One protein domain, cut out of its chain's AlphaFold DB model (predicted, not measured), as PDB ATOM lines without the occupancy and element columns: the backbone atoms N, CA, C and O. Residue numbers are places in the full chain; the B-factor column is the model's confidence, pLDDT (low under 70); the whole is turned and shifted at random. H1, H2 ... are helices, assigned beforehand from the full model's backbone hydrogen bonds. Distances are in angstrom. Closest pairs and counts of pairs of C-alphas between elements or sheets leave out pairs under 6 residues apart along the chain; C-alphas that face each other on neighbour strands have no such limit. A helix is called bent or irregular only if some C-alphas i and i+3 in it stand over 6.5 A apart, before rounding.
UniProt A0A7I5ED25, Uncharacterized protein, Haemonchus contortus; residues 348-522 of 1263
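Overview. This is residues 348 to 522 of the 1263 residues of an uncharacterized protein of Haemonchus contortus (UniProt A0A7I5ED25). The longest helix, H1, crosses one side of a hairpin of two long helices, H5 and H6, which run side by side in opposite directions, while H7, of the short hairpin H7 and H8, packs on the other side of H6. H2 packs on the later part of H1, H3 on H2, H9 on H3, and H4 lies at a far corner. The printed part has 175 residues with nine named helices, H1 to H9 in chain order, and no named strand: an all-helix domain, its helix packing mostly crossed. It is compact, with a radius of gyration of the C-alphas of 15.6 A, and rounded, spanning 46 by 42 by 31 A.

Along the chain. H1, residues 349 to 372, is 35.2 A long and begins with C-alpha 349 at (-30.080, -39.336, 37.397). It is irregular, with C-alphas 353 and 356 7.5 A apart, and has a kink of 38 degrees near residue 356. H5, residues 423 to 442, is 28.0 A long, and H6, residues 448 to 469, 31.4 A, starting with C-alpha 448 at (-26.957, -65.806, 16.871). The shorter helices are H2, residues 388 to 395, H3, 399 to 409, H4, 412 to 420, H7, 476 to 482, H8, 488 to 498, and H9, 509 to 518, ending with C-alpha 518 at (-7.239, -49.910, 18.756).

Arrangement. H1 is the hub, touching H2, H3, H5, H6 and H8. It touches residues 424 to 433 of H5 at a steep tilt of 55 degrees, closest at the C-alphas of Glu 351 and Ser 428, 4.8 A. With residues 361 to 370 alone it touches H6, at 58 degrees, closest at C-alphas 366 and 457, 5.7 A. H5 and H6 form a hairpin at a shallow tilt of 11 degrees, closest at C-alphas 437 and 455, 5.7 A. H7 touches residues 456 to 460 of H6, closest at C-alphas 479 and 459, 6.7 A, and forms a hairpin with H8 at 22 degrees, closest at C-alphas 480 and 491, 6.0 A. H2 touches residues 364 to 372 of H1, closest at C-alphas 390 and 368, 5.1 A. H3 touches H2, closest at C-alphas 400 and 393, 4.7 A, and H9, closest at C-alphas 406 and 511, 6.8 A. H4 touches no helix; it is close to H6 but not clearly touching, with C-alphas 418 and 469 5.6 A apart. Each O i to N i+4 pair is within hydrogen-bond range in H2, H3, H4, H5, H6 and H9; in H1 18 of 20 are, in H8 6 of 7, and in H7 1 of 3, beside 2 of 4 O i to N i+3 pairs.

Size, cuts and confidence. The C-alphas farthest apart, of Gly 378 and Thr 420, are 45.8 A apart. The printed part has no cut. The link from H1 to H2, residues 373 to 387, is long. The mean pLDDT of the printed part is 79.7, and it is under 70 at residues 348 to 349, 374 to 386, 502 to 507 and 520 to 522.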
ATOM      1  N   SER A 348     -30.141 -44.234  37.198       66.12
ATOM      2  CA  SER A 348     -29.617 -43.134  38.013       66.12
ATOM      3  C   SER A 348     -29.782 -41.803  37.267       66.12
ATOM      4  O   SER A 348     -29.729 -41.776  36.038       66.12
ATOM      5  N   GLU A 349     -29.944 -40.688  37.986       66.00
ATOM      6  CA  GLU A 349     -30.080 -39.336  37.397       66.00
ATOM      7  C   GLU A 349     -28.969 -39.038  36.361       66.00
ATOM      8  O   GLU A 349     -29.183 -38.370  35.353       66.00
ATOM      9  N   LEU A 350     -27.775 -39.597  36.584       72.38
ATOM     10  CA  LEU A 350     -26.613 -39.510  35.699       72.38
ATOM     11  C   LEU A 350     -26.737 -40.382  34.441       72.38
ATOM     12  O   LEU A 350     -26.375 -39.925  33.359       72.38
ATOM     13  N   GLU A 351     -27.267 -41.602  34.561       71.94
ATOM     14  CA  GLU A 351     -27.582 -42.460  33.414       71.94
ATOM     15  C   GLU A 351     -28.661 -41.838  32.533       71.94
ATOM     16  O   GLU A 351     -28.468 -41.804  31.326       71.94
ATOM     17  N   GLN A 352     -29.729 -41.265  33.095       73.69
ATOM     18  CA  GLN A 352     -30.788 -40.596  32.320       73.69
ATOM     19  C   GLN A 352     -30.228 -39.509  31.390       73.69
ATOM     20  O   GLN A 352     -30.516 -39.502  30.193       73.69
ATOM     21  N   ILE A 353     -29.367 -38.635  31.930       78.75
ATOM     22  CA  ILE A 353     -28.720 -37.531  31.199       78.75
ATOM     23  C   ILE A 353     -27.905 -38.039  29.998       78.75
ATOM     24  O   ILE A 353     -27.793 -37.339  28.989       78.75
ATOM     25  N   VAL A 354     -27.332 -39.243  30.086       84.94
ATOM     26  CA  VAL A 354     -26.486 -39.818  29.027       84.94
ATOM     27  C   VAL A 354     -27.160 -40.940  28.229       84.94
ATOM     28  O   VAL A 354     -26.612 -41.347  27.205       84.94
ATOM     29  N   TYR A 355     -28.350 -41.408  28.617       86.38
ATOM     30  CA  TYR A 355     -29.035 -42.550  27.998       86.38
ATOM     31  C   TYR A 355     -29.310 -42.337  26.496       86.38
ATOM     32  O   TYR A 355     -28.939 -43.212  25.704       86.38
ATOM     33  N   PRO A 356     -29.816 -41.168  26.037       88.75
ATOM     34  CA  PRO A 356     -29.979 -40.904  24.606       88.75
ATOM     35  C   PRO A 356     -28.645 -40.839  23.855       88.75
ATOM     36  O   PRO A 356     -28.573 -41.206  22.684       88.75
ATOM     37  N   MET A 357     -27.572 -40.407  24.526       90.00
ATOM     38  CA  MET A 357     -26.231 -40.336  23.943       90.00
ATOM     39  C   MET A 357     -25.637 -41.737  23.760       90.00
ATOM     40  O   MET A 357     -25.182 -42.063  22.667       90.00
ATOM     41  N   ALA A 358     -25.708 -42.582  24.791       91.00
ATOM     42  CA  ALA A 358     -25.220 -43.958  24.768       91.00
ATOM     43  C   ALA A 358     -25.972 -44.826  23.748       91.00
ATOM     44  O   ALA A 358     -25.341 -45.462  22.900       91.00
ATOM     45  N   ILE A 359     -27.313 -44.821  23.767       92.44
ATOM     46  CA  ILE A 359     -28.102 -45.600  22.801       92.44
ATOM     47  C   ILE A 359     -27.999 -45.001  21.386       92.44
ATOM     48  O   ILE A 359     -27.999 -45.747  20.407       92.44
ATOM     49  N   GLY A 360     -27.813 -43.682  21.250       91.69
ATOM     50  CA  GLY A 360     -27.489 -43.032  19.976       91.69
ATOM     51  C   GLY A 360     -26.154 -43.506  19.388       91.69
ATOM     52  O   GLY A 360     -26.111 -43.964  18.246       91.69
ATOM     53  N   MET A 361     -25.077 -43.486  20.179       92.81
ATOM     54  CA  MET A 361     -23.757 -43.999  19.779       92.81
ATOM     55  C   MET A 361     -23.811 -45.496  19.438       92.81
ATOM     56  O   MET A 361     -23.263 -45.912  18.415       92.81
ATOM     57  N   LEU A 362     -24.540 -46.301  20.218       94.94
ATOM     58  CA  LEU A 362     -24.763 -47.713  19.907       94.94
ATOM     59  C   LEU A 362     -25.525 -47.895  18.586       94.94
ATOM     60  O   LEU A 362     -25.095 -48.676  17.741       94.94
ATOM     61  N   SER A 363     -26.602 -47.141  18.356       92.12
ATOM     62  CA  SER A 363     -27.374 -47.155  17.103       92.12
ATOM     63  C   SER A 363     -26.500 -46.825  15.885       92.12
ATOM     64  O   SER A 363     -26.575 -47.495  14.853       92.12
ATOM     65  N   GLU A 364     -25.596 -45.853  16.007       92.50
ATOM     66  CA  GLU A 364     -24.647 -45.475  14.953       92.50
ATOM     67  C   GLU A 364     -23.586 -46.555  14.683       92.50
ATOM     68  O   GLU A 364     -23.319 -46.876  13.520       92.50
ATOM     69  N   ALA A 365     -23.026 -47.167  15.731       92.50
ATOM     70  CA  ALA A 365     -22.096 -48.290  15.600       92.50
ATOM     71  C   ALA A 365     -22.777 -49.518  14.966       92.50
ATOM     72  O   ALA A 365     -22.234 -50.131  14.045       92.50
ATOM     73  N   VAL A 366     -24.006 -49.833  15.387       90.94
ATOM     74  CA  VAL A 366     -24.843 -50.903  14.819       90.94
ATOM     75  C   VAL A 366     -25.126 -50.657  13.332       90.94
ATOM     76  O   VAL A 366     -24.978 -51.574  12.520       90.94
ATOM     77  N   ARG A 367     -25.445 -49.417  12.938       88.62
ATOM     78  CA  ARG A 367     -25.628 -49.014  11.529       88.62
ATOM     79  C   ARG A 367     -24.356 -49.195  10.708       88.62
ATOM     80  O   ARG A 367     -24.401 -49.819   9.646       88.62
ATOM     81  N   MET A 368     -23.215 -48.735  11.225       90.12
ATOM     82  CA  MET A 368     -21.898 -48.954  10.615       90.12
ATOM     83  C   MET A 368     -21.619 -50.452  10.395       90.12
ATOM     84  O   MET A 368     -21.239 -50.850   9.293       90.12
ATOM     85  N   ILE A 369     -21.843 -51.292  11.410       88.31
ATOM     86  CA  ILE A 369     -21.588 -52.741  11.364       88.31
ATOM     87  C   ILE A 369     -22.512 -53.446  10.362       88.31
ATOM     88  O   ILE A 369     -22.040 -54.221   9.524       88.31
ATOM     89  N   PHE A 370     -23.816 -53.153  10.384       83.38
ATOM     90  CA  PHE A 370     -24.770 -53.738   9.438       83.38
ATOM     91  C   PHE A 370     -24.531 -53.293   7.988       83.38
ATOM     92  O   PHE A 370     -24.745 -54.105   7.087       83.38
ATOM     93  N   HIS A 371     -24.053 -52.068   7.754       83.62
ATOM     94  CA  HIS A 371     -23.670 -51.582   6.424       83.62
ATOM     95  C   HIS A 371     -22.338 -52.190   5.941       83.62
ATOM     96  O   HIS A 371     -22.208 -52.607   4.789       83.62
ATOM     97  N   ALA A 372     -21.347 -52.321   6.830       78.88
ATOM     98  CA  ALA A 372     -20.060 -52.944   6.520       78.88
ATOM     99  C   ALA A 372     -20.152 -54.469   6.285       78.88
ATOM    100  O   ALA A 372     -19.215 -55.061   5.740       78.88
ATOM    101  N   LYS A 373     -21.262 -55.112   6.662       72.88
ATOM    102  CA  LYS A 373     -21.479 -56.570   6.703       72.88
ATOM    103  C   LYS A 373     -21.034 -57.335   5.433       72.88
ATOM    104  O   LYS A 373     -21.378 -56.940   4.310       72.88
ATOM    105  N   PRO A 374     -20.293 -58.458   5.554       55.66
ATOM    106  CA  PRO A 374     -19.948 -59.306   4.413       55.66
ATOM    107  C   PRO A 374     -21.191 -59.937   3.761       55.66
ATOM    108  O   PRO A 374     -22.165 -60.287   4.424       55.66
ATOM    109  N   ALA A 375     -21.150 -60.110   2.436       49.81
ATOM    110  CA  ALA A 375     -22.297 -60.554   1.629       49.81
ATOM    111  C   ALA A 375     -22.684 -62.041   1.815       49.81
ATOM    112  O   ALA A 375     -23.625 -62.518   1.189       49.81
ATOM    113  N   THR A 376     -21.961 -62.777   2.660       47.38
ATOM    114  CA  THR A 376     -22.087 -64.225   2.884       47.38
ATOM    115  C   THR A 376     -23.311 -64.629   3.711       47.38
ATOM    116  O   THR A 376     -23.741 -65.773   3.636       47.38
ATOM    117  N   VAL A 377     -23.903 -63.707   4.476       50.50
ATOM    118  CA  VAL A 377     -24.915 -64.020   5.510       50.50
ATOM    119  C   VAL A 377     -26.354 -64.130   4.955       50.50
ATOM    120  O   VAL A 377     -27.314 -64.145   5.715       50.50
ATOM    121  N   GLY A 378     -26.551 -64.166   3.631       44.94
ATOM    122  CA  GLY A 378     -27.855 -64.454   2.998       44.94
ATOM    123  C   GLY A 378     -28.982 -63.425   3.207       44.94
ATOM    124  O   GLY A 378     -30.122 -63.671   2.819       44.94
ATOM    125  N   TRP A 379     -28.698 -62.273   3.817       55.25
ATOM    126  CA  TRP A 379     -29.689 -61.227   4.097       55.25
ATOM    127  C   TRP A 379     -29.991 -60.369   2.860       55.25
ATOM    128  O   TRP A 379     -29.082 -59.983   2.123       55.25
ATOM    129  N   LYS A 380     -31.265 -60.005   2.654       45.53
ATOM    130  CA  LYS A 380     -31.663 -59.076   1.582       45.53
ATOM    131  C   LYS A 380     -31.131 -57.666   1.868       45.53
ATOM    132  O   LYS A 380     -31.624 -56.993   2.767       45.53
ATOM    133  N   LYS A 381     -30.203 -57.191   1.030       45.38
ATOM    134  CA  LYS A 381     -29.557 -55.859   1.110       45.38
ATOM    135  C   LYS A 381     -30.521 -54.660   1.045       45.38
ATOM    136  O   LYS A 381     -30.128 -53.551   1.381       45.38
ATOM    137  N   GLN A 382     -31.773 -54.865   0.622       43.94
ATOM    138  CA  GLN A 382     -32.720 -53.803   0.242       43.94
ATOM    139  C   GLN A 382     -33.071 -52.785   1.348       43.94
ATOM    140  O   GLN A 382     -33.561 -51.713   1.011       43.94
ATOM    141  N   LYS A 383     -32.834 -53.080   2.638       49.91
ATOM    142  CA  LYS A 383     -32.988 -52.095   3.734       49.91
ATOM    143  C   LYS A 383     -31.720 -51.259   4.000       49.91
ATOM    144  O   LYS A 383     -31.832 -50.205   4.612       49.91
ATOM    145  N   ASP A 384     -30.544 -51.712   3.562       54.78
ATOM    146  CA  ASP A 384     -29.243 -51.165   3.989       54.78
ATOM    147  C   ASP A 384     -28.659 -50.148   3.004       54.78
ATOM    148  O   ASP A 384     -28.010 -49.189   3.409       54.78
ATOM    149  N   GLU A 385     -28.930 -50.317   1.707       50.28
ATOM    150  CA  GLU A 385     -28.409 -49.452   0.632       50.28
ATOM    151  C   GLU A 385     -28.993 -48.020   0.666       50.28
ATOM    152  O   GLU A 385     -28.531 -47.138  -0.055       50.28
ATOM    153  N   GLY A 386     -29.985 -47.771   1.534       55.75
ATOM    154  CA  GLY A 386     -30.529 -46.446   1.838       55.75
ATOM    155  C   GLY A 386     -29.921 -45.753   3.066       55.75
ATOM    156  O   GLY A 386     -30.277 -44.600   3.326       55.75
ATOM    157  N   ASP A 387     -29.034 -46.399   3.840       70.75
ATOM    158  CA  ASP A 387     -28.483 -45.770   5.046       70.75
ATOM    159  C   ASP A 387     -27.380 -44.752   4.723       70.75
ATOM    160  O   ASP A 387     -26.207 -45.076   4.515       70.75
ATOM    161  N   LYS A 388     -27.775 -43.478   4.756       79.69
ATOM    162  CA  LYS A 388     -26.901 -42.314   4.580       79.69
ATOM    163  C   LYS A 388     -25.691 -42.324   5.521       79.69
ATOM    164  O   LYS A 388     -24.629 -41.871   5.102       79.69
ATOM    165  N   LEU A 389     -25.824 -42.834   6.752       84.81
ATOM    166  CA  LEU A 389     -24.716 -42.885   7.710       84.81
ATOM    167  C   LEU A 389     -23.674 -43.925   7.288       84.81
ATOM    168  O   LEU A 389     -22.493 -43.603   7.195       84.81
ATOM    169  N   GLY A 390     -24.110 -45.147   6.967       83.38
ATOM    170  CA  GLY A 390     -23.229 -46.208   6.477       83.38
ATOM    171  C   GLY A 390     -22.475 -45.801   5.207       83.38
ATOM    172  O   GLY A 390     -21.257 -45.966   5.132       83.38
ATOM    173  N   CYS A 391     -23.173 -45.174   4.256       82.12
ATOM    174  CA  CYS A 391     -22.575 -44.616   3.042       82.12
ATOM    175  C   CYS A 391     -21.543 -43.514   3.338       82.12
ATOM    176  O   CYS A 391     -20.446 -43.542   2.779       82.12
ATOM    177  N   ALA A 392     -21.864 -42.561   4.222       85.50
ATOM    178  CA  ALA A 392     -20.958 -41.469   4.583       85.50
ATOM    179  C   ALA A 392     -19.690 -41.982   5.286       85.50
ATOM    180  O   ALA A 392     -18.588 -41.581   4.920       85.50
ATOM    181  N   LEU A 393     -19.832 -42.919   6.230       87.31
ATOM    182  CA  LEU A 393     -18.706 -43.553   6.922       87.31
ATOM    183  C   LEU A 393     -17.843 -44.407   5.977       87.31
ATOM    184  O   LEU A 393     -16.624 -44.437   6.124       87.31
ATOM    185  N   GLN A 394     -18.434 -45.055   4.966       85.12
ATOM    186  CA  GLN A 394     -17.669 -45.791   3.951       85.12
ATOM    187  C   GLN A 394     -16.832 -44.869   3.049       85.12
ATOM    188  O   GLN A 394     -15.759 -45.263   2.591       85.12
ATOM    189  N   GLN A 395     -17.342 -43.672   2.750       85.06
ATOM    190  CA  GLN A 395     -16.693 -42.679   1.884       85.06
ATOM    191  C   GLN A 395     -15.758 -41.733   2.655       85.06
ATOM    192  O   GLN A 395     -15.074 -40.909   2.047       85.06
ATOM    193  N   HIS A 396     -15.718 -41.844   3.983       85.69
ATOM    194  CA  HIS A 396     -14.917 -40.995   4.850       85.69
ATOM    195  C   HIS A 396     -13.405 -41.235   4.642       85.69
ATOM    196  O   HIS A 396     -12.989 -42.393   4.538       85.69
ATOM    197  N   PRO A 397     -12.544 -40.192   4.624       81.94
ATOM    198  CA  PRO A 397     -11.100 -40.355   4.401       81.94
ATOM    199  C   PRO A 397     -10.407 -41.229   5.456       81.94
ATOM    200  O   PRO A 397      -9.424 -41.887   5.136       81.94
ATOM    201  N   ASN A 398     -10.941 -41.263   6.682       83.06
ATOM    202  CA  ASN A 398     -10.462 -42.098   7.791       83.06
ATOM    203  C   ASN A 398     -11.249 -43.425   7.921       83.06
ATOM    204  O   ASN A 398     -11.319 -44.011   9.002       83.06
ATOM    205  N   GLY A 399     -11.906 -43.881   6.847       84.19
ATOM    206  CA  GLY A 399     -12.699 -45.114   6.815       84.19
ATOM    207  C   GLY A 399     -13.868 -45.144   7.809       84.19
ATOM    208  O   GLY A 399     -14.235 -44.130   8.404       84.19
ATOM    209  N   TYR A 400     -14.439 -46.337   8.010       87.50
ATOM    210  CA  TYR A 400     -15.613 -46.534   8.867       87.50
ATOM    211  C   TYR A 400     -15.363 -46.120  10.323       87.50
ATOM    212  O   TYR A 400     -16.066 -45.254  10.840       87.50
ATOM    213  N   ILE A 401     -14.359 -46.722  10.974       86.81
ATOM    214  CA  ILE A 401     -14.083 -46.472  12.397       86.81
ATOM    215  C   ILE A 401     -13.599 -45.034  12.590       86.81
ATOM    216  O   ILE A 401     -14.161 -44.312  13.405       86.81
ATOM    217  N   GLY A 402     -12.612 -44.581  11.812       85.69
ATOM    218  CA  GLY A 402     -12.085 -43.225  11.958       85.69
ATOM    219  C   GLY A 402     -13.133 -42.149  11.675       85.69
ATOM    220  O   GLY A 402     -13.150 -41.144  12.373       85.69
ATOM    221  N   GLY A 403     -14.065 -42.370  10.740       87.50
ATOM    222  CA  GLY A 403     -15.219 -41.485  10.543       87.50
ATOM    223  C   GLY A 403     -16.212 -41.478  11.707       87.50
ATOM    224  O   GLY A 403     -16.711 -40.414  12.072       87.50
ATOM    225  N   LEU A 404     -16.471 -42.635  12.326       89.75
ATOM    226  CA  LEU A 404     -17.357 -42.743  13.490       89.75
ATOM    227  C   LEU A 404     -16.754 -42.010  14.700       89.75
ATOM    228  O   LEU A 404     -17.415 -41.179  15.320       89.75
ATOM    229  N   VAL A 405     -15.470 -42.245  14.973       87.75
ATOM    230  CA  VAL A 405     -14.734 -41.608  16.076       87.75
ATOM    231  C   VAL A 405     -14.558 -40.109  15.843       87.75
ATOM    232  O   VAL A 405     -14.762 -39.323  16.765       87.75
ATOM    233  N   GLU A 406     -14.261 -39.677  14.616       86.62
ATOM    234  CA  GLU A 406     -14.176 -38.253  14.280       86.62
ATOM    235  C   GLU A 406     -15.528 -37.540  14.426       86.62
ATOM    236  O   GLU A 406     -15.577 -36.402  14.894       86.62
ATOM    237  N   MET A 407     -16.634 -38.209  14.081       88.81
ATOM    238  CA  MET A 407     -17.984 -37.696  14.323       88.81
ATOM    239  C   MET A 407     -18.291 -37.582  15.822       88.81
ATOM    240  O   MET A 407     -18.927 -36.610  16.227       88.81
ATOM    241  N   TRP A 408     -17.856 -38.535  16.650       90.38
ATOM    242  CA  TRP A 408     -18.093 -38.521  18.099       90.38
ATOM    243  C   TRP A 408     -17.226 -37.495  18.836       90.38
ATOM    244  O   TRP A 408     -17.750 -36.726  19.638       90.38
ATOM    245  N   ILE A 409     -15.932 -37.401  18.513       84.19
ATOM    246  CA  ILE A 409     -15.006 -36.413  19.097       84.19
ATOM    247  C   ILE A 409     -15.399 -34.969  18.730       84.19
ATOM    248  O   ILE A 409     -14.985 -34.035  19.409       84.19
ATOM    249  N   LYS A 410     -16.241 -34.761  17.709       83.62
ATOM    250  CA  LYS A 410     -16.813 -33.448  17.355       83.62
ATOM    251  C   LYS A 410     -18.156 -33.132  18.035       83.62
ATOM    252  O   LYS A 410     -18.732 -32.089  17.740       83.62
ATOM    253  N   ARG A 411     -18.677 -33.988  18.926       85.31
ATOM    254  CA  ARG A 411     -19.923 -33.725  19.676       85.31
ATOM    255  C   ARG A 411     -19.623 -32.943  20.946       85.31
ATOM    256  O   ARG A 411     -18.966 -33.472  21.839       85.31
ATOM    257  N   ASP A 412     -20.164 -31.731  21.059       79.50
ATOM    258  CA  ASP A 412     -19.949 -30.867  22.227       79.50
ATOM    259  C   ASP A 412     -20.252 -31.549  23.581       79.50
ATOM    260  O   ASP A 412     -19.410 -31.432  24.469       79.50
ATOM    261  N   PRO A 413     -21.330 -32.349  23.758       80.31
ATOM    262  CA  PRO A 413     -21.589 -33.033  25.032       80.31
ATOM    263  C   PRO A 413     -20.549 -34.107  25.393       80.31
ATOM    264  O   PRO A 413     -20.187 -34.255  26.559       80.31
ATOM    265  N   LEU A 414     -20.030 -34.849  24.404       83.31
ATOM    266  CA  LEU A 414     -18.996 -35.863  24.642       83.31
ATOM    267  C   LEU A 414     -17.620 -35.208  24.846       83.31
ATOM    268  O   LEU A 414     -16.834 -35.662  25.675       83.31
ATOM    269  N   LEU A 415     -17.354 -34.097  24.148       80.25
ATOM    270  CA  LEU A 415     -16.209 -33.224  24.410       80.25
ATOM    271  C   LEU A 415     -16.252 -32.627  25.815       80.25
ATOM    272  O   LEU A 415     -15.203 -32.531  26.444       80.25
ATOM    273  N   GLU A 416     -17.422 -32.229  26.311       82.81
ATOM    274  CA  GLU A 416     -17.594 -31.734  27.676       82.81
ATOM    275  C   GLU A 416     -17.233 -32.830  28.684       82.81
ATOM    276  O   GLU A 416     -16.285 -32.644  29.440       82.81
ATOM    277  N   ILE A 417     -17.871 -34.005  28.612       82.88
ATOM    278  CA  ILE A 417     -17.605 -35.158  29.499       82.88
ATOM    279  C   ILE A 417     -16.134 -35.629  29.423       82.88
ATOM    280  O   ILE A 417     -15.545 -36.022  30.432       82.88
ATOM    281  N   SER A 418     -15.509 -35.553  28.242       80.38
ATOM    282  CA  SER A 418     -14.081 -35.847  28.033       80.38
ATOM    283  C   SER A 418     -13.156 -34.785  28.651       80.38
ATOM    284  O   SER A 418     -12.088 -35.129  29.148       80.38
ATOM    285  N   ARG A 419     -13.550 -33.501  28.658       77.56
ATOM    286  CA  ARG A 419     -12.753 -32.378  29.194       77.56
ATOM    287  C   ARG A 419     -12.939 -32.141  30.692       77.56
ATOM    288  O   ARG A 419     -12.009 -31.660  31.331       77.56
ATOM    289  N   THR A 420     -14.116 -32.423  31.246       75.12
ATOM    290  CA  THR A 420     -14.416 -32.233  32.677       75.12
ATOM    291  C   THR A 420     -13.903 -33.373  33.551       75.12
ATOM    292  O   THR A 420     -13.881 -33.227  34.771       75.12
ATOM    293  N   SER A 421     -13.480 -34.496  32.953       74.31
ATOM    294  CA  SER A 421     -13.156 -35.743  33.664       74.31
ATOM    295  C   SER A 421     -14.286 -36.194  34.604       74.31
ATOM    296  O   SER A 421     -14.048 -36.618  35.731       74.31
ATOM    297  N   ASP A 422     -15.539 -36.070  34.148       82.75
ATOM    298  CA  ASP A 422     -16.720 -36.507  34.899       82.75
ATOM    299  C   ASP A 422     -16.826 -38.041  34.882       82.75
ATOM    300  O   ASP A 422     -17.556 -38.631  34.084       82.75
ATOM    301  N   ILE A 423     -16.067 -38.682  35.778       82.88
ATOM    302  CA  ILE A 423     -15.998 -40.142  35.951       82.88
ATOM    303  C   ILE A 423     -17.400 -40.752  36.098       82.88
ATOM    304  O   ILE A 423     -17.639 -41.856  35.616       82.88
ATOM    305  N   TYR A 424     -18.347 -40.039  36.716       81.56
ATOM    306  CA  TYR A 424     -19.705 -40.538  36.910       81.56
ATOM    307  C   TYR A 424     -20.475 -40.598  35.589       81.56
ATOM    308  O   TYR A 424     -21.021 -41.649  35.267       81.56
ATOM    309  N   ARG A 425     -20.457 -39.536  34.771       84.06
ATOM    310  CA  ARG A 425     -21.072 -39.568  33.427       84.06
ATOM    311  C   ARG A 425     -20.351 -40.513  32.465       84.06
ATOM    312  O   ARG A 425     -21.011 -41.163  31.657       84.06
ATOM    313  N   GLN A 426     -19.026 -40.622  32.564       87.00
ATOM    314  CA  GLN A 426     -18.229 -41.588  31.796       87.00
ATOM    315  C   GLN A 426     -18.637 -43.031  32.137       87.00
ATOM    316  O   GLN A 426     -18.923 -43.821  31.238       87.00
ATOM    317  N   HIS A 427     -18.770 -43.350  33.428       86.31
ATOM    318  CA  HIS A 427     -19.260 -44.649  33.887       86.31
ATOM    319  C   HIS A 427     -20.712 -44.901  33.450       86.31
ATOM    320  O   HIS A 427     -20.995 -45.963  32.909       86.31
ATOM    321  N   SER A 428     -21.609 -43.918  33.584       86.38
ATOM    322  CA  SER A 428     -23.019 -44.023  33.172       86.38
ATOM    323  C   SER A 428     -23.222 -44.266  31.666       86.38
ATOM    324  O   SER A 428     -24.173 -44.944  31.267       86.38
ATOM    325  N   LEU A 429     -22.328 -43.749  30.810       88.31
ATOM    326  CA  LEU A 429     -22.305 -44.086  29.380       88.31
ATOM    327  C   LEU A 429     -21.985 -45.578  29.186       88.31
ATOM    328  O   LEU A 429     -22.685 -46.270  28.445       88.31
ATOM    329  N   HIS A 430     -20.972 -46.087  29.895       87.94
ATOM    330  CA  HIS A 430     -20.564 -47.490  29.821       87.94
ATOM    331  C   HIS A 430     -21.610 -48.440  30.441       87.94
ATOM    332  O   HIS A 430     -21.901 -49.474  29.837       87.94
ATOM    333  N   THR A 431     -22.226 -48.126  31.590       86.69
ATOM    334  CA  THR A 431     -23.276 -48.978  32.197       86.69
ATOM    335  C   THR A 431     -24.520 -49.061  31.320       86.69
ATOM    336  O   THR A 431     -25.140 -50.120  31.236       86.69
ATOM    337  N   THR A 432     -24.857 -47.987  30.600       88.38
ATOM    338  CA  THR A 432     -25.977 -47.985  29.652       88.38
ATOM    339  C   THR A 432     -25.753 -48.973  28.502       88.38
ATOM    340  O   THR A 432     -26.633 -49.786  28.209       88.38
ATOM    341  N   VAL A 433     -24.577 -48.936  27.866       92.12
ATOM    342  CA  VAL A 433     -24.237 -49.820  26.734       92.12
ATOM    343  C   VAL A 433     -24.042 -51.267  27.198       92.12
ATOM    344  O   VAL A 433     -24.597 -52.189  26.598       92.12
ATOM    345  N   GLU A 434     -23.340 -51.472  28.312       90.31
ATOM    346  CA  GLU A 434     -23.155 -52.791  28.927       90.31
ATOM    347  C   GLU A 434     -24.490 -53.381  29.422       90.31
ATOM    348  O   GLU A 434     -24.693 -54.592  29.379       90.31
ATOM    349  N   GLY A 435     -25.466 -52.542  29.781       87.69
ATOM    350  CA  GLY A 435     -26.843 -52.961  30.039       87.69
ATOM    351  C   GLY A 435     -27.511 -53.604  28.817       87.69
ATOM    352  O   GLY A 435     -28.176 -54.632  28.965       87.69
ATOM    353  N   ILE A 436     -27.299 -53.068  27.609       90.69
ATOM    354  CA  ILE A 436     -27.761 -53.692  26.354       90.69
ATOM    355  C   ILE A 436     -26.957 -54.966  26.048       90.69
ATOM    356  O   ILE A 436     -27.530 -55.970  25.625       90.69
ATOM    357  N   ALA A 437     -25.647 -54.969  26.311       90.94
ATOM    358  CA  ALA A 437     -24.826 -56.171  26.171       90.94
ATOM    359  C   ALA A 437     -25.289 -57.301  27.108       90.94
ATOM    360  O   ALA A 437     -25.371 -58.447  26.679       90.94
ATOM    361  N   SER A 438     -25.659 -56.992  28.355       89.62
ATOM    362  CA  SER A 438     -26.097 -57.984  29.347       89.62
ATOM    363  C   SER A 438     -27.340 -58.756  28.895       89.62
ATOM    364  O   SER A 438     -27.329 -59.983  28.894       89.62
ATOM    365  N   VAL A 439     -28.370 -58.064  28.392       86.62
ATOM    366  CA  VAL A 439     -29.577 -58.729  27.877       86.62
ATOM    367  C   VAL A 439     -29.293 -59.514  26.595       86.62
ATOM    368  O   VAL A 439     -29.829 -60.598  26.420       86.62
ATOM    369  N   LEU A 440     -28.378 -59.045  25.740       87.44
ATOM    370  CA  LEU A 440     -27.918 -59.798  24.567       87.44
ATOM    371  C   LEU A 440     -27.060 -61.024  24.921       87.44
ATOM    372  O   LEU A 440     -26.994 -61.964  24.128       87.44
ATOM    373  N   ARG A 441     -26.398 -61.052  26.083       88.06
ATOM    374  CA  ARG A 441     -25.713 -62.253  26.589       88.06
ATOM    375  C   ARG A 441     -26.717 -63.271  27.141       88.06
ATOM    376  O   ARG A 441     -26.483 -64.460  26.947       88.06
ATOM    377  N   ASP A 442     -27.853 -62.822  27.670       82.75
ATOM    378  CA  ASP A 442     -28.963 -63.674  28.132       82.75
ATOM    379  C   ASP A 442     -29.929 -64.140  27.008       82.75
ATOM    380  O   ASP A 442     -30.733 -65.044  27.234       82.75
ATOM    381  N   ASP A 443     -29.890 -63.544  25.807       77.62
ATOM    382  CA  ASP A 443     -30.890 -63.783  24.746       77.62
ATOM    383  C   ASP A 443     -30.609 -65.003  23.839       77.62
ATOM    384  O   ASP A 443     -29.827 -64.919  22.890       77.62
ATOM    385  N   ASP A 444     -31.313 -66.119  24.040       72.75
ATOM    386  CA  ASP A 444     -31.200 -67.318  23.186       72.75
ATOM    387  C   ASP A 444     -32.214 -67.398  22.016       72.75
ATOM    388  O   ASP A 444     -32.289 -68.421  21.330       72.75
ATOM    389  N   LEU A 445     -32.987 -66.338  21.750       70.25
ATOM    390  CA  LEU A 445     -34.097 -66.333  20.779       70.25
ATOM    391  C   LEU A 445     -33.817 -65.453  19.547       70.25
ATOM    392  O   LEU A 445     -34.301 -65.733  18.444       70.25
ATOM    393  N   LEU A 446     -32.978 -64.431  19.695       73.25
ATOM    394  CA  LEU A 446     -32.429 -63.637  18.611       73.25
ATOM    395  C   LEU A 446     -31.450 -64.483  17.783       73.25
ATOM    396  O   LEU A 446     -30.646 -65.251  18.307       73.25
ATOM    397  N   ASN A 447     -31.463 -64.303  16.457       78.12
ATOM    398  CA  ASN A 447     -30.532 -64.997  15.564       78.12
ATOM    399  C   ASN A 447     -29.070 -64.821  16.049       78.12
ATOM    400  O   ASN A 447     -28.628 -63.673  16.164       78.12
ATOM    401  N   PRO A 448     -28.288 -65.903  16.264       81.25
ATOM    402  CA  PRO A 448     -26.957 -65.806  16.871       81.25
ATOM    403  C   PRO A 448     -25.985 -64.867  16.151       81.25
ATOM    404  O   PRO A 448     -25.169 -64.216  16.794       81.25
ATOM    405  N   ILE A 449     -26.107 -64.712  14.827       79.62
ATOM    406  CA  ILE A 449     -25.255 -63.794  14.060       79.62
ATOM    407  C   ILE A 449     -25.652 -62.334  14.338       79.62
ATOM    408  O   ILE A 449     -24.783 -61.468  14.391       79.62
ATOM    409  N   CYS A 450     -26.939 -62.042  14.563       81.12
ATOM    410  CA  CYS A 450     -27.388 -60.730  15.048       81.12
ATOM    411  C   CYS A 450     -26.881 -60.462  16.461       81.12
ATOM    412  O   CYS A 450     -26.275 -59.420  16.679       81.12
ATOM    413  N   ARG A 451     -27.086 -61.414  17.381       86.50
ATOM    414  CA  ARG A 451     -26.601 -61.357  18.768       86.50
ATOM    415  C   ARG A 451     -25.098 -61.068  18.795       86.50
ATOM    416  O   ARG A 451     -24.686 -60.080  19.388       86.50
ATOM    417  N   GLY A 452     -24.299 -61.820  18.035       88.00
ATOM    418  CA  GLY A 452     -22.859 -61.595  17.879       88.00
ATOM    419  C   GLY A 452     -22.497 -60.225  17.294       88.00
ATOM    420  O   GLY A 452     -21.633 -59.548  17.847       88.00
ATOM    421  N   MET A 453     -23.165 -59.767  16.225       87.94
ATOM    422  CA  MET A 453     -22.914 -58.436  15.641       87.94
ATOM    423  C   MET A 453     -23.325 -57.276  16.564       87.94
ATOM    424  O   MET A 453     -22.668 -56.239  16.532       87.94
ATOM    425  N   LEU A 454     -24.386 -57.428  17.364       90.19
ATOM    426  CA  LEU A 454     -24.825 -56.417  18.332       90.19
ATOM    427  C   LEU A 454     -23.946 -56.407  19.587       90.19
ATOM    428  O   LEU A 454     -23.575 -55.329  20.035       90.19
ATOM    429  N   LEU A 455     -23.541 -57.572  20.101       91.69
ATOM    430  CA  LEU A 455     -22.543 -57.667  21.173       91.69
ATOM    431  C   LEU A 455     -21.232 -57.001  20.742       91.69
ATOM    432  O   LEU A 455     -20.761 -56.101  21.421       91.69
ATOM    433  N   PHE A 456     -20.737 -57.312  19.536       91.56
ATOM    434  CA  PHE A 456     -19.565 -56.649  18.956       91.56
ATOM    435  C   PHE A 456     -19.760 -55.127  18.819       91.56
ATOM    436  O   PHE A 456     -18.793 -54.382  18.942       91.56
ATOM    437  N   ALA A 457     -20.990 -54.642  18.594       93.12
ATOM    438  CA  ALA A 457     -21.285 -53.210  18.599       93.12
ATOM    439  C   ALA A 457     -21.204 -52.603  20.010       93.12
ATOM    440  O   ALA A 457     -20.593 -51.549  20.162       93.12
ATOM    441  N   CYS A 458     -21.768 -53.260  21.029       94.38
ATOM    442  CA  CYS A 458     -21.661 -52.823  22.424       94.38
ATOM    443  C   CYS A 458     -20.201 -52.798  22.894       94.38
ATOM    444  O   CYS A 458     -19.718 -51.757  23.331       94.38
ATOM    445  N   ASP A 459     -19.485 -53.912  22.726       92.31
ATOM    446  CA  ASP A 459     -18.089 -54.068  23.143       92.31
ATOM    447  C   ASP A 459     -17.184 -53.016  22.454       92.31
ATOM    448  O   ASP A 459     -16.309 -52.421  23.087       92.31
ATOM    449  N   LEU A 460     -17.432 -52.724  21.166       91.31
ATOM    450  CA  LEU A 460     -16.739 -51.674  20.410       91.31
ATOM    451  C   LEU A 460     -17.079 -50.260  20.905       91.31
ATOM    452  O   LEU A 460     -16.185 -49.420  20.956       91.31
ATOM    453  N   VAL A 461     -18.333 -49.976  21.268       93.94
ATOM    454  CA  VAL A 461     -18.738 -48.663  21.808       93.94
ATOM    455  C   VAL A 461     -18.106 -48.421  23.180       93.94
ATOM    456  O   VAL A 461     -17.569 -47.337  23.393       93.94
ATOM    457  N   CYS A 462     -18.096 -49.416  24.073       91.88
ATOM    458  CA  CYS A 462     -17.407 -49.331  25.367       91.88
ATOM    459  C   CYS A 462     -15.903 -49.078  25.174       91.88
ATOM    460  O   CYS A 462     -15.382 -48.070  25.641       91.88
ATOM    461  N   THR A 463     -15.247 -49.900  24.346       90.12
ATOM    462  CA  THR A 463     -13.825 -49.743  23.987       90.12
ATOM    463  C   THR A 463     -13.504 -48.346  23.429       90.12
ATOM    464  O   THR A 463     -12.450 -47.777  23.716       90.12
ATOM    465  N   LEU A 464     -14.409 -47.778  22.623       88.69
ATOM    466  CA  LEU A 464     -14.268 -46.436  22.056       88.69
ATOM    467  C   LEU A 464     -14.452 -45.321  23.087       88.69
ATOM    468  O   LEU A 464     -13.758 -44.308  23.003       88.69
ATOM    469  N   LEU A 465     -15.364 -45.490  24.047       89.44
ATOM    470  CA  LEU A 465     -15.527 -44.567  25.171       89.44
ATOM    471  C   LEU A 465     -14.256 -44.549  26.029       89.44
ATOM    472  O   LEU A 465     -13.709 -43.469  26.258       89.44
ATOM    473  N   ASP A 466     -13.734 -45.721  26.400       87.81
ATOM    474  CA  ASP A 466     -12.492 -45.845  27.172       87.81
ATOM    475  C   ASP A 466     -11.326 -45.144  26.463       87.81
ATOM    476  O   ASP A 466     -10.648 -44.310  27.066       87.81
ATOM    477  N   ALA A 467     -11.145 -45.389  25.160       85.25
ATOM    478  CA  ALA A 467     -10.128 -44.713  24.357       85.25
ATOM    479  C   ALA A 467     -10.309 -43.178  24.364       85.25
ATOM    480  O   ALA A 467      -9.364 -42.435  24.634       85.25
ATOM    481  N   ILE A 468     -11.527 -42.676  24.119       85.62
ATOM    482  CA  ILE A 468     -11.835 -41.231  24.073       85.62
ATOM    483  C   ILE A 468     -11.578 -40.537  25.423       85.62
ATOM    484  O   ILE A 468     -11.175 -39.363  25.434       85.62
ATOM    485  N   PHE A 469     -11.775 -41.245  26.539       85.94
ATOM    486  CA  PHE A 469     -11.514 -40.767  27.901       85.94
ATOM    487  C   PHE A 469     -10.073 -41.019  28.392       85.94
ATOM    488  O   PHE A 469      -9.697 -40.495  29.438       85.94
ATOM    489  N   GLY A 470      -9.241 -41.733  27.623       77.38
ATOM    490  CA  GLY A 470      -7.827 -41.987  27.936       77.38
ATOM    491  C   GLY A 470      -7.562 -43.224  28.804       77.38
ATOM    492  O   GLY A 470      -6.479 -43.339  29.379       77.38
ATOM    493  N   GLY A 471      -8.534 -44.131  28.911       79.19
ATOM    494  CA  GLY A 471      -8.388 -45.448  29.526       79.19
ATOM    495  C   GLY A 471      -7.737 -46.485  28.600       79.19
ATOM    496  O   GLY A 471      -7.378 -46.211  27.454       79.19
ATOM    497  N   SER A 472      -7.585 -47.710  29.104       78.56
ATOM    498  CA  SER A 472      -7.081 -48.852  28.334       78.56
ATOM    499  C   SER A 472      -8.165 -49.424  27.421       78.56
ATOM    500  O   SER A 472      -9.111 -50.040  27.908       78.56
ATOM    501  N   CYS A 473      -8.010 -49.271  26.106       79.62
ATOM    502  CA  CYS A 473      -8.900 -49.874  25.115       79.62
ATOM    503  C   CYS A 473      -8.434 -51.283  24.702       79.62
ATOM    504  O   CYS A 473      -7.238 -51.536  24.559       79.62
ATOM    505  N   LEU A 474      -9.388 -52.193  24.480       82.12
ATOM    506  CA  LEU A 474      -9.144 -53.481  23.824       82.12
ATOM    507  C   LEU A 474      -8.854 -53.290  22.331       82.12
ATOM    508  O   LEU A 474      -9.395 -52.392  21.679       82.12
ATOM    509  N   GLN A 475      -8.067 -54.189  21.746       84.44
ATOM    510  CA  GLN A 475      -7.891 -54.207  20.298       84.44
ATOM    511  C   GLN A 475      -9.140 -54.787  19.621       84.44
ATOM    512  O   GLN A 475      -9.746 -55.747  20.101       84.44
ATOM    513  N   ILE A 476      -9.503 -54.301  18.431       82.44
ATOM    514  CA  ILE A 476     -10.694 -54.821  17.721       82.44
ATOM    515  C   ILE A 476     -10.505 -56.303  17.315       82.44
ATOM    516  O   ILE A 476     -11.475 -57.048  17.148       82.44
ATOM    517  N   SER A 477      -9.254 -56.773  17.221       79.00
ATOM    518  CA  SER A 477      -8.935 -58.196  17.049       79.00
ATOM    519  C   SER A 477      -9.231 -59.038  18.298       79.00
ATOM    520  O   SER A 477      -9.495 -60.230  18.168       79.00
ATOM    521  N   GLU A 478      -9.209 -58.450  19.495       83.81
ATOM    522  CA  GLU A 478      -9.521 -59.094  20.776       83.81
ATOM    523  C   GLU A 478     -11.019 -59.122  21.055       83.81
ATOM    524  O   GLU A 478     -11.524 -60.163  21.474       83.81
ATOM    525  N   ILE A 479     -11.750 -58.058  20.708       85.38
ATOM    526  CA  ILE A 479     -13.220 -58.026  20.796       85.38
ATOM    527  C   ILE A 479     -13.835 -59.220  20.033       85.38
ATOM    528  O   ILE A 479     -14.719 -59.906  20.538       85.38
ATOM    529  N   ILE A 480     -13.309 -59.553  18.845       84.06
ATOM    530  CA  ILE A 480     -13.745 -60.741  18.082       84.06
ATOM    531  C   ILE A 480     -13.378 -62.063  18.778       84.06
ATOM    532  O   ILE A 480     -14.110 -63.037  18.628       84.06
ATOM    533  N   LYS A 481     -12.262 -62.135  19.520       82.25
ATOM    534  CA  LYS A 481     -11.867 -63.346  20.269       82.25
ATOM    535  C   LYS A 481     -12.762 -63.561  21.496       82.25
ATOM    536  O   LYS A 481     -13.031 -64.707  21.841       82.25
ATOM    537  N   ALA A 482     -13.217 -62.481  22.135       83.31
ATOM    538  CA  ALA A 482     -14.124 -62.524  23.284       83.31
ATOM    539  C   ALA A 482     -15.578 -62.860  22.892       83.31
ATOM    540  O   ALA A 482     -16.305 -63.487  23.663       83.31
ATOM    541  N   ASN A 483     -16.007 -62.470  21.688       84.75
ATOM    542  CA  ASN A 483     -17.384 -62.633  21.228       84.75
ATOM    543  C   ASN A 483     -17.689 -64.070  20.758       84.75
ATOM    544  O   ASN A 483     -17.540 -64.415  19.586       84.75
ATOM    545  N   SER A 484     -18.183 -64.902  21.677       80.31
ATOM    546  CA  SER A 484     -18.562 -66.304  21.426       80.31
ATOM    547  C   SER A 484     -19.720 -66.499  20.434       80.31
ATOM    548  O   SER A 484     -19.873 -67.587  19.879       80.31
ATOM    549  N   CYS A 485     -20.537 -65.467  20.200       80.00
ATOM    550  CA  CYS A 485     -21.714 -65.532  19.327       80.00
ATOM    551  C   CYS A 485     -21.396 -65.231  17.851       80.00
ATOM    552  O   CYS A 485     -22.199 -65.545  16.969       80.00
ATOM    553  N   LEU A 486     -20.247 -64.614  17.557       81.06
ATOM    554  CA  LEU A 486     -19.851 -64.220  16.209       81.06
ATOM    555  C   LEU A 486     -18.886 -65.244  15.595       81.06
ATOM    556  O   LEU A 486     -17.773 -65.445  16.071       81.06
ATOM    557  N   GLU A 487     -19.284 -65.864  14.482       80.31
ATOM    558  CA  GLU A 487     -18.417 -66.789  13.743       80.31
ATOM    559  C   GLU A 487     -17.086 -66.109  13.367       80.31
ATOM    560  O   GLU A 487     -17.070 -65.086  12.679       80.31
ATOM    561  N   HIS A 488     -15.962 -66.714  13.764       78.88
ATOM    562  CA  HIS A 488     -14.615 -66.151  13.618       78.88
ATOM    563  C   HIS A 488     -14.277 -65.689  12.185       78.88
ATOM    564  O   HIS A 488     -13.663 -64.638  12.000       78.88
ATOM    565  N   HIS A 489     -14.728 -66.417  11.151       80.25
ATOM    566  CA  HIS A 489     -14.555 -65.999   9.755       80.25
ATOM    567  C   HIS A 489     -15.346 -64.722   9.427       80.25
ATOM    568  O   HIS A 489     -14.784 -63.767   8.880       80.25
ATOM    569  N   THR A 490     -16.630 -64.676   9.794       78.00
ATOM    570  CA  THR A 490     -17.479 -63.486   9.651       78.00
ATOM    571  C   THR A 490     -16.923 -62.295  10.444       78.00
ATOM    572  O   THR A 490     -16.886 -61.187   9.905       78.00
ATOM    573  N   GLY A 491     -16.397 -62.516  11.655       80.12
ATOM    574  CA  GLY A 491     -15.703 -61.502  12.459       80.12
ATOM    575  C   GLY A 491     -14.458 -60.934  11.766       80.12
ATOM    576  O   GLY A 491     -14.368 -59.724  11.560       80.12
ATOM    577  N   ILE A 492     -13.530 -61.785  11.313       80.88
ATOM    578  CA  ILE A 492     -12.332 -61.351  10.563       80.88
ATOM    579  C   ILE A 492     -12.717 -60.552   9.310       80.88
ATOM    580  O   ILE A 492     -12.092 -59.537   8.994       80.88
ATOM    581  N   MET A 493     -13.753 -60.984   8.586       81.38
ATOM    582  CA  MET A 493     -14.231 -60.291   7.386       81.38
ATOM    583  C   MET A 493     -14.958 -58.972   7.684       81.38
ATOM    584  O   MET A 493     -14.956 -58.090   6.823       81.38
ATOM    585  N   LEU A 494     -15.532 -58.809   8.881       83.38
ATOM    586  CA  LEU A 494     -16.044 -57.533   9.381       83.38
ATOM    587  C   LEU A 494     -14.885 -56.589   9.739       83.38
ATOM    588  O   LEU A 494     -14.829 -55.485   9.197       83.38
ATOM    589  N   VAL A 495     -13.910 -57.031  10.545       82.62
ATOM    590  CA  VAL A 495     -12.745 -56.203  10.923       82.62
ATOM    591  C   VAL A 495     -11.974 -55.722   9.698       82.62
ATOM    592  O   VAL A 495     -11.771 -54.521   9.559       82.62
ATOM    593  N   ARG A 496     -11.669 -56.605   8.734       81.44
ATOM    594  CA  ARG A 496     -10.986 -56.252   7.469       81.44
ATOM    595  C   ARG A 496     -11.716 -55.205   6.620       81.44
ATOM    596  O   ARG A 496     -11.128 -54.661   5.685       81.44
ATOM    597  N   ARG A 497     -13.001 -54.958   6.882       82.88
ATOM    598  CA  ARG A 497     -13.784 -53.899   6.236       82.88
ATOM    599  C   ARG A 497     -13.855 -52.640   7.087       82.88
ATOM    600  O   ARG A 497     -13.722 -51.561   6.523       82.88
ATOM    601  N   LEU A 498     -14.028 -52.772   8.401       84.12
ATOM    602  CA  LEU A 498     -14.072 -51.643   9.332       84.12
ATOM    603  C   LEU A 498     -12.718 -50.917   9.429       84.12
ATOM    604  O   LEU A 498     -12.700 -49.689   9.431       84.12
ATOM    605  N   THR A 499     -11.596 -51.650   9.419       80.25
ATOM    606  CA  THR A 499     -10.229 -51.088   9.445       80.25
ATOM    607  C   THR A 499      -9.727 -50.602   8.078       80.25
ATOM    608  O   THR A 499      -8.642 -50.025   7.972       80.25
ATOM    609  N   LYS A 500     -10.501 -50.800   7.000       79.62
ATOM    610  CA  LYS A 500     -10.080 -50.435   5.644       79.62
ATOM    611  C   LYS A 500     -10.023 -48.912   5.482       79.62
ATOM    612  O   LYS A 500     -11.057 -48.256   5.425       79.62
ATOM    613  N   GLY A 501      -8.811 -48.381   5.304       70.88
ATOM    614  CA  GLY A 501      -8.578 -46.952   5.071       70.88
ATOM    615  C   GLY A 501      -8.611 -46.094   6.339       70.88
ATOM    616  O   GLY A 501      -8.851 -44.901   6.245       70.88
ATOM    617  N   VAL A 502      -8.393 -46.686   7.518       63.81
ATOM    618  CA  VAL A 502      -8.560 -45.985   8.804       63.81
ATOM    619  C   VAL A 502      -7.467 -44.946   9.125       63.81
ATOM    620  O   VAL A 502      -7.668 -44.114  10.002       63.81
ATOM    621  N   LEU A 503      -6.364 -44.903   8.369       63.91
ATOM    622  CA  LEU A 503      -5.332 -43.863   8.484       63.91
ATOM    623  C   LEU A 503      -5.166 -43.100   7.161       63.91
ATOM    624  O   LEU A 503      -4.541 -43.592   6.219       63.91
ATOM    625  N   SER A 504      -5.704 -41.880   7.107       64.75
ATOM    626  CA  SER A 504      -5.394 -40.903   6.059       64.75
ATOM    627  C   SER A 504      -4.078 -40.184   6.396       64.75
ATOM    628  O   SER A 504      -3.803 -39.931   7.568       64.75
ATOM    629  N   PRO A 505      -3.287 -39.714   5.413       57.12
ATOM    630  CA  PRO A 505      -2.237 -38.724   5.673       57.12
ATOM    631  C   PRO A 505      -2.775 -37.358   6.164       57.12
ATOM    632  O   PRO A 505      -1.984 -36.449   6.398       57.12
ATOM    633  N   SER A 506      -4.098 -37.194   6.297       59.69
ATOM    634  CA  SER A 506      -4.781 -35.988   6.789       59.69
ATOM    635  C   SER A 506      -5.519 -36.176   8.129       59.69
ATOM    636  O   SER A 506      -6.409 -35.385   8.437       59.69
ATOM    637  N   THR A 507      -5.253 -37.252   8.874       67.31
ATOM    638  CA  THR A 507      -5.903 -37.531  10.169       67.31
ATOM    639  C   THR A 507      -5.341 -36.621  11.276       67.31
ATOM    640  O   THR A 507      -4.135 -36.420  11.347       67.31
ATOM    641  N   ASP A 508      -6.210 -36.091  12.146       72.69
ATOM    642  CA  ASP A 508      -5.844 -35.366  13.382       72.69
ATOM    643  C   ASP A 508      -4.974 -36.254  14.294       72.69
ATOM    644  O   ASP A 508      -5.308 -37.423  14.489       72.69
ATOM    645  N   ASP A 509      -3.887 -35.732  14.873       73.94
ATOM    646  CA  ASP A 509      -2.958 -36.504  15.713       73.94
ATOM    647  C   ASP A 509      -3.637 -37.174  16.929       73.94
ATOM    648  O   ASP A 509      -3.263 -38.291  17.305       73.94
ATOM    649  N   ARG A 510      -4.682 -36.565  17.520       73.56
ATOM    650  CA  ARG A 510      -5.473 -37.196  18.597       73.56
ATOM    651  C   ARG A 510      -6.246 -38.394  18.057       73.56
ATOM    652  O   ARG A 510      -6.204 -39.470  18.648       73.56
ATOM    653  N   LEU A 511      -6.945 -38.212  16.937       76.81
ATOM    654  CA  LEU A 511      -7.720 -39.271  16.284       76.81
ATOM    655  C   LEU A 511      -6.804 -40.411  15.820       76.81
ATOM    656  O   LEU A 511      -7.107 -41.579  16.039       76.81
ATOM    657  N   ARG A 512      -5.652 -40.068  15.246       76.69
ATOM    658  CA  ARG A 512      -4.610 -40.999  14.829       76.69
ATOM    659  C   ARG A 512      -4.115 -41.854  15.996       76.69
ATOM    660  O   ARG A 512      -4.106 -43.071  15.864       76.69
ATOM    661  N   THR A 513      -3.770 -41.234  17.125       76.81
ATOM    662  CA  THR A 513      -3.283 -41.946  18.322       76.81
ATOM    663  C   THR A 513      -4.301 -42.983  18.808       76.81
ATOM    664  O   THR A 513      -3.938 -44.128  19.060       76.81
ATOM    665  N   LEU A 514      -5.587 -42.617  18.862       77.94
ATOM    666  CA  LEU A 514      -6.674 -43.520  19.266       77.94
ATOM    667  C   LEU A 514      -6.842 -44.702  18.294       77.94
ATOM    668  O   LEU A 514      -7.028 -45.846  18.707       77.94
ATOM    669  N   LEU A 515      -6.751 -44.441  16.989       78.31
ATOM    670  CA  LEU A 515      -6.886 -45.477  15.962       78.31
ATOM    671  C   LEU A 515      -5.665 -46.410  15.914       78.31
ATOM    672  O   LEU A 515      -5.842 -47.608  15.698       78.31
ATOM    673  N   GLU A 516      -4.457 -45.891  16.156       77.50
ATOM    674  CA  GLU A 516      -3.217 -46.674  16.277       77.50
ATOM    675  C   GLU A 516      -3.177 -47.533  17.559       77.50
ATOM    676  O   GLU A 516      -2.538 -48.581  17.554       77.50
ATOM    677  N   GLN A 517      -3.894 -47.153  18.626       77.25
ATOM    678  CA  GLN A 517      -4.070 -47.987  19.827       77.25
ATOM    679  C   GLN A 517      -5.048 -49.155  19.606       77.25
ATOM    680  O   GLN A 517      -4.797 -50.268  20.063       77.25
ATOM    681  N   MET A 518      -6.158 -48.921  18.899       75.50
ATOM    682  CA  MET A 518      -7.239 -49.910  18.756       75.50
ATOM    683  C   MET A 518      -7.085 -50.883  17.583       75.50
ATOM    684  O   MET A 518      -7.576 -52.017  17.637       75.50
ATOM    685  N   CYS A 519      -6.489 -50.433  16.478       74.25
ATOM    686  CA  CYS A 519      -6.352 -51.229  15.265       74.25
ATOM    687  C   CYS A 519      -4.938 -51.807  15.171       74.25
ATOM    688  O   CYS A 519      -3.970 -51.053  15.121       74.25
ATOM    689  N   ASP A 520      -4.830 -53.135  15.052       62.91
ATOM    690  CA  ASP A 520      -3.576 -53.856  14.787       62.91
ATOM    691  C   ASP A 520      -2.974 -53.492  13.414       62.91
ATOM    692  O   ASP A 520      -3.045 -54.254  12.443       62.91
ATOM    693  N   PHE A 521      -2.362 -52.314  13.309       59.41
ATOM    694  CA  PHE A 521      -1.603 -51.894  12.138       59.41
ATOM    695  C   PHE A 521      -0.231 -52.570  12.129       59.41
ATOM    696  O   PHE A 521       0.798 -51.948  12.392       59.41
ATOM    697  N   SER A 522      -0.197 -53.858  11.771       38.38
ATOM    698  CA  SER A 522       1.058 -54.524  11.419       38.38
ATOM    699  C   SER A 522       1.731 -53.746  10.284       38.38
ATOM    700  O   SER A 522       1.204 -53.681   9.169       38.38
TER     701      SER A 522